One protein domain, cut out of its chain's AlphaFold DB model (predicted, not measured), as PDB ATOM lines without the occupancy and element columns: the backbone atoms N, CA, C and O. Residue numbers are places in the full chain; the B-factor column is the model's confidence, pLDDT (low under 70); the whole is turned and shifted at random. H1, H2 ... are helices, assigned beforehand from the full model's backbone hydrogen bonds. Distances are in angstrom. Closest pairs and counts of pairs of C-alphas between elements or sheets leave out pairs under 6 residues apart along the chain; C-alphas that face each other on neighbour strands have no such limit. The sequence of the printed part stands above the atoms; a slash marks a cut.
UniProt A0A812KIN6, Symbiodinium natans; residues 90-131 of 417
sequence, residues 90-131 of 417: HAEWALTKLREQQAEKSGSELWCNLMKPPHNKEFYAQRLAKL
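AT A GLANCE: This is residues 90 to 131 of the 417 residues of a protein of Symbiodinium natans (UniProt A0A812KIN6). Two helices, H1 and H3, lie side by side and run opposite ways, and the chain between them makes a wide loop beyond one end of the pair, with the short helix H2 at the far end of that loop. H2 touches neither of the two longer helices, and the first and last printed residues lie near each other at the other end of the pair. The printed part has 42 residues with three named helices, in the order H1, H2, H3, and no named strand; its class is all helix. It is only just compact, close to loose, with a radius of gyration of the C-alphas of 10.5 A, and its outline is elongated, with spans of 31 by 19 by 12 A.

IN THESE COORDINATES: H1 holds residues 90 to 103, from His 90 with its C-alpha at (4.657, -12.429, -2.057) to Ala 103, and measures 19.7 A from first to last C-alpha. It is the longest helix by residues, with 14. After residues 104 to 108 comes H2, residues 109 to 114, which begins at C-alpha 109 at (-14.509, 11.736, -1.442) and measures 8.8 A. After residues 115 to 120 comes H3, residues 121 to 130, which measures 14.7 A and ends at C-alpha 130 at (12.355, -4.095, -6.599). Leu 131 follows H3 as the last printed residue.

HOW THE PARTS SIT: H1 and H3 touch, with 15 pairs of C-alphas within 8 A. Their closest C-alphas are those of Glu 100 and Lys 121, 5.0 A apart. Their lines stand at a shallow tilt of 18 degrees, and they run opposite ways. Their centres are 9.4 A apart. H1 and H2 are apart, with no C-alpha of the one within 8 A of the other, although they follow each other in the chain. H2 and H3 are apart by the same measure. In H1 and H2 every O i to N i+4 pair is within hydrogen-bond range; in H3, 5 of 6 are.

THE WHOLE: The two C-alphas farthest apart are those of Glu 109 in H2 and Lys 130 in H3, at 31.6 A. The C-alphas of His 90 and Leu 131, the first and last printed, are 8.4 A apart. The link from H1 to H2, with 5 residues between them, is tight, and the link from H2 to H3, with 6, is short. The printed part has no cut. The mean pLDDT of the printed part is 92.2, and no printed residue is under 70; the means for H1, H2 and H3 are 94, 84 and 97.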
ATOM      1  N   HIS A  90       5.782 -12.347  -1.121       90.88
ATOM      2  CA  HIS A  90       4.657 -12.429  -2.057       90.88
ATOM      3  C   HIS A  90       3.445 -11.625  -1.573       90.88
ATOM      4  O   HIS A  90       2.800 -10.948  -2.373       90.88
ATOM      5  N   ALA A  91       3.170 -11.629  -0.266       91.75
ATOM      6  CA  ALA A  91       2.160 -10.760   0.327       91.75
ATOM      7  C   ALA A  91       2.536  -9.278   0.166       91.75
ATOM      8  O   ALA A  91       1.663  -8.455  -0.107       91.75
ATOM      9  N   GLU A  92       3.824  -8.927   0.272       94.62
ATOM     10  CA  GLU A  92       4.293  -7.553   0.025       94.62
ATOM     11  C   GLU A  92       4.055  -7.128  -1.407       94.62
ATOM     12  O   GLU A  92       3.523  -6.043  -1.654       94.62
ATOM     13  N   TRP A  93       4.413  -8.001  -2.342       95.06
ATOM     14  CA  TRP A  93       4.190  -7.769  -3.752       95.06
ATOM     15  C   TRP A  93       2.697  -7.586  -4.041       95.06
ATOM     16  O   TRP A  93       2.310  -6.575  -4.625       95.06
ATOM     17  N   ALA A  94       1.840  -8.489  -3.550       94.62
ATOM     18  CA  ALA A  94       0.396  -8.435  -3.778       94.62
ATOM     19  C   ALA A  94      -0.243  -7.166  -3.195       94.62
ATOM     20  O   ALA A  94      -1.017  -6.491  -3.874       94.62
ATOM     21  N   LEU A  95       0.120  -6.783  -1.965       94.88
ATOM     22  CA  LEU A  95      -0.365  -5.547  -1.344       94.88
ATOM     23  C   LEU A  95       0.149  -4.298  -2.066       94.88
ATOM     24  O   LEU A  95      -0.581  -3.317  -2.200       94.88
ATOM     25  N   THR A  96       1.392  -4.320  -2.550       96.06
ATOM     26  CA  THR A  96       1.957  -3.216  -3.336       96.06
ATOM     27  C   THR A  96       1.247  -3.097  -4.684       96.06
ATOM     28  O   THR A  96       0.914  -1.986  -5.091       96.06
ATOM     29  N   LYS A  97       0.923  -4.222  -5.333       95.75
ATOM     30  CA  LYS A  97       0.154  -4.260  -6.581       95.75
ATOM     31  C   LYS A  97      -1.262  -3.730  -6.394       95.75
ATOM     32  O   LYS A  97      -1.729  -2.927  -7.199       95.75
ATOM     33  N   LEU A  98      -1.917  -4.111  -5.299       94.75
ATOM     34  CA  LEU A  98      -3.232  -3.583  -4.941       94.75
ATOM     35  C   LEU A  98      -3.185  -2.060  -4.743       94.75
ATOM     36  O   LEU A  98      -4.046  -1.349  -5.253       94.75
ATOM     37  N   ARG A  99      -2.156  -1.547  -4.054       95.56
ATOM     38  CA  ARG A  99      -1.962  -0.101  -3.855       95.56
ATOM     39  C   ARG A  99      -1.668   0.641  -5.155       95.56
ATOM     40  O   ARG A  99      -2.207   1.721  -5.353       95.56
ATOM     41  N   GLU A 100      -0.869   0.070  -6.052       95.81
ATOM     42  CA  GLU A 100      -0.637   0.634  -7.388       95.81
ATOM     43  C   GLU A 100      -1.962   0.811  -8.150       95.81
ATOM     44  O   GLU A 100      -2.245   1.895  -8.656       95.81
ATOM     45  N   GLN A 101      -2.805  -0.228  -8.170       93.06
ATOM     46  CA  GLN A 101      -4.121  -0.191  -8.820       93.06
ATOM     47  C   GLN A 101      -5.082   0.791  -8.143       93.06
ATOM     48  O   GLN A 101      -5.877   1.449  -8.809       93.06
ATOM     49  N   GLN A 102      -5.036   0.885  -6.813       92.31
ATOM     50  CA  GLN A 102      -5.838   1.846  -6.062       92.31
ATOM     51  C   GLN A 102      -5.401   3.280  -6.359       92.31
ATOM     52  O   GLN A 102      -6.262   4.127  -6.542       92.31
ATOM     53  N   ALA A 103      -4.100   3.557  -6.473       93.38
ATOM     54  CA  ALA A 103      -3.582   4.904  -6.715       93.38
ATOM     55  C   ALA A 103      -4.054   5.525  -8.047       93.38
ATOM     56  O   ALA A 103      -4.040   6.747  -8.180       93.38
ATOM     57  N   GLU A 104      -4.482   4.710  -9.015       88.81
ATOM     58  CA  GLU A 104      -5.030   5.153 -10.306       88.81
ATOM     59  C   GLU A 104      -6.523   5.502 -10.256       88.81
ATOM     60  O   GLU A 104      -7.026   6.221 -11.118       88.81
ATOM     61  N   LYS A 105      -7.258   4.999  -9.258       89.00
ATOM     62  CA  LYS A 105      -8.709   5.174  -9.207       89.00
ATOM     63  C   LYS A 105      -9.076   6.578  -8.730       89.00
ATOM     64  O   LYS A 105      -8.765   6.977  -7.610       89.00
ATOM     65  N   SER A 106      -9.837   7.290  -9.556       84.50
ATOM     66  CA  SER A 106     -10.606   8.464  -9.142       84.50
ATOM     67  C   SER A 106     -11.841   7.983  -8.376       84.50
ATOM     68  O   SER A 106     -12.837   7.587  -8.977       84.50
ATOM     69  N   GLY A 107     -11.743   7.911  -7.049       79.56
ATOM     70  CA  GLY A 107     -12.850   7.505  -6.184       79.56
ATOM     71  C   GLY A 107     -13.716   8.675  -5.712       79.56
ATOM     72  O   GLY A 107     -13.385   9.842  -5.916       79.56
ATOM     73  N   SER A 108     -14.814   8.349  -5.026       86.44
ATOM     74  CA  SER A 108     -15.586   9.321  -4.245       86.44
ATOM     75  C   SER A 108     -14.723   9.975  -3.154       86.44
ATOM     76  O   SER A 108     -13.654   9.473  -2.803       86.44
ATOM     77  N   GLU A 109     -15.195  11.072  -2.562       85.62
ATOM     78  CA  GLU A 109     -14.509  11.736  -1.442       85.62
ATOM     79  C   GLU A 109     -14.219  10.767  -0.281       85.62
ATOM     80  O   GLU A 109     -13.110  10.728   0.250       85.62
ATOM     81  N   LEU A 110     -15.174   9.887   0.040       80.88
ATOM     82  CA  LEU A 110     -14.995   8.848   1.053       80.88
ATOM     83  C   LEU A 110     -13.866   7.871   0.693       80.88
ATOM     84  O   LEU A 110     -13.065   7.499   1.552       80.88
ATOM     85  N   TRP A 111     -13.773   7.471  -0.578       84.38
ATOM     86  CA  TRP A 111     -12.680   6.627  -1.055       84.38
ATOM     87  C   TRP A 111     -11.333   7.349  -0.930       84.38
ATOM     88  O   TRP A 111     -10.362   6.754  -0.457       84.38
ATOM     89  N   CYS A 112     -11.290   8.640  -1.278       84.00
ATOM     90  CA  CYS A 112     -10.100   9.472  -1.127       84.00
ATOM     91  C   CYS A 112      -9.632   9.552   0.333       84.00
ATOM     92  O   CYS A 112      -8.430   9.517   0.581       84.00
ATOM     93  N   ASN A 113     -10.568   9.598   1.283       82.81
ATOM     94  CA  ASN A 113     -10.264   9.728   2.707       82.81
ATOM     95  C   ASN A 113      -9.867   8.404   3.379       82.81
ATOM     96  O   ASN A 113      -9.036   8.410   4.283       82.81
ATOM     97  N   LEU A 114     -10.453   7.273   2.969       84.25
ATOM     98  CA  LEU A 114     -10.259   5.988   3.657       84.25
ATOM     99  C   LEU A 114      -9.289   5.037   2.957       84.25
ATOM    100  O   LEU A 114      -8.597   4.268   3.621       84.25
ATOM    101  N   MET A 115      -9.279   5.038   1.625       87.38
ATOM    102  CA  MET A 115      -8.673   3.962   0.834       87.38
ATOM    103  C   MET A 115      -7.577   4.441  -0.110       87.38
ATOM    104  O   MET A 115      -6.829   3.607  -0.625       87.38
ATOM    105  N   LYS A 116      -7.458   5.753  -0.351       90.44
ATOM    106  CA  LYS A 116      -6.427   6.282  -1.241       90.44
ATOM    107  C   LYS A 116      -5.043   6.039  -0.643       90.44
ATOM    108  O   LYS A 116      -4.754   6.512   0.458       90.44
ATOM    109  N   PRO A 117      -4.164   5.324  -1.358       93.38
ATOM    110  CA  PRO A 117      -2.799   5.140  -0.908       93.38
ATOM    111  C   PRO A 117      -2.081   6.497  -0.780       93.38
ATOM    112  O   PRO A 117      -2.339   7.403  -1.575       93.38
ATOM    113  N   PRO A 118      -1.147   6.652   0.176       94.81
ATOM    114  CA  PRO A 118      -0.456   7.923   0.413       94.81
ATOM    115  C   PRO A 118       0.494   8.336  -0.721       94.81
ATOM    116  O   PRO A 118       0.909   9.491  -0.781       94.81
ATOM    117  N   HIS A 119       0.867   7.409  -1.607       96.62
ATOM    118  CA  HIS A 119       1.774   7.666  -2.724       96.62
ATOM    119  C   HIS A 119       1.071   7.488  -4.074       96.62
ATOM    120  O   HIS A 119       0.011   6.872  -4.171       96.62
ATOM    121  N   ASN A 120       1.671   8.039  -5.128       96.19
ATOM    122  CA  ASN A 120       1.160   7.911  -6.489       96.19
ATOM    123  C   ASN A 120       1.475   6.529  -7.100       96.19
ATOM    124  O   ASN A 120       2.227   5.729  -6.539       96.19
ATOM    125  N   LYS A 121       0.893   6.257  -8.274       96.31
ATOM    126  CA  LYS A 121       1.085   5.005  -9.025       96.31
ATOM    127  C   LYS A 121       2.564   4.723  -9.324       96.31
ATOM    128  O   LYS A 121       3.027   3.613  -9.080       96.31
ATOM    129  N   GLU A 122       3.307   5.740  -9.764       97.56
ATOM    130  CA  GLU A 122       4.720   5.624 -10.149       97.56
ATOM    131  C   GLU A 122       5.602   5.111  -9.001       97.56
ATOM    132  O   GLU A 122       6.447   4.235  -9.188       97.56
ATOM    133  N   PHE A 123       5.360   5.596  -7.779       97.88
ATOM    134  CA  PHE A 123       6.058   5.129  -6.582       97.88
ATOM    135  C   PHE A 123       5.852   3.625  -6.348       97.88
ATOM    136  O   PHE A 123       6.809   2.898  -6.067       97.88
ATOM    137  N   TYR A 124       4.612   3.139  -6.464       97.50
ATOM    138  CA  TYR A 124       4.318   1.718  -6.268       97.50
ATOM    139  C   TYR A 124       4.844   0.855  -7.415       97.50
ATOM    140  O   TYR A 124       5.350  -0.231  -7.142       97.50
ATOM    141  N   ALA A 125       4.824   1.348  -8.655       97.06
ATOM    142  CA  ALA A 125       5.433   0.675  -9.802       97.06
ATOM    143  C   ALA A 125       6.948   0.477  -9.604       97.06
ATOM    144  O   ALA A 125       7.463  -0.636  -9.735       97.06
ATOM    145  N   GLN A 126       7.663   1.524  -9.174       97.50
ATOM    146  CA  GLN A 126       9.093   1.434  -8.846       97.50
ATOM    147  C   GLN A 126       9.368   0.480  -7.677       97.50
ATOM    148  O   GLN A 126      10.392  -0.204  -7.660       97.50
ATOM    149  N   ARG A 127       8.471   0.422  -6.685       97.00
ATOM    150  CA  ARG A 127       8.582  -0.530  -5.573       97.00
ATOM    151  C   ARG A 127       8.357  -1.968  -6.036       97.00
ATOM    152  O   ARG A 127       9.127  -2.836  -5.640       97.00
ATOM    153  N   LEU A 128       7.363  -2.218  -6.889       96.62
ATOM    154  CA  LEU A 128       7.104  -3.539  -7.469       96.62
ATOM    155  C   LEU A 128       8.296  -4.053  -8.271       96.62
ATOM    156  O   LEU A 128       8.629  -5.225  -8.146       96.62
ATOM    157  N   ALA A 129       8.979  -3.181  -9.016       96.50
ATOM    158  CA  ALA A 129      10.181  -3.546  -9.767       96.50
ATOM    159  C   ALA A 129      11.345  -4.027  -8.875       96.50
ATOM    160  O   ALA A 129      12.232  -4.728  -9.351       96.50
ATOM    161  N   LYS A 130      11.349  -3.661  -7.584       96.19
ATOM    162  CA  LYS A 130      12.355  -4.095  -6.599       96.19
ATOM    163  C   LYS A 130      11.942  -5.346  -5.821       96.19
ATOM    164  O   LYS A 130      12.786  -5.938  -5.153       96.19
ATOM    165  N   LEU A 131      10.661  -5.713  -5.846       94.75
ATOM    166  CA  LEU A 131      10.141  -6.869  -5.120       94.75
ATOM    167  C   LEU A 131      10.223  -8.127  -5.997       94.75
ATOM    168  O   LEU A 131       9.988  -8.046  -7.203       94.75
TER     169      LEU A 131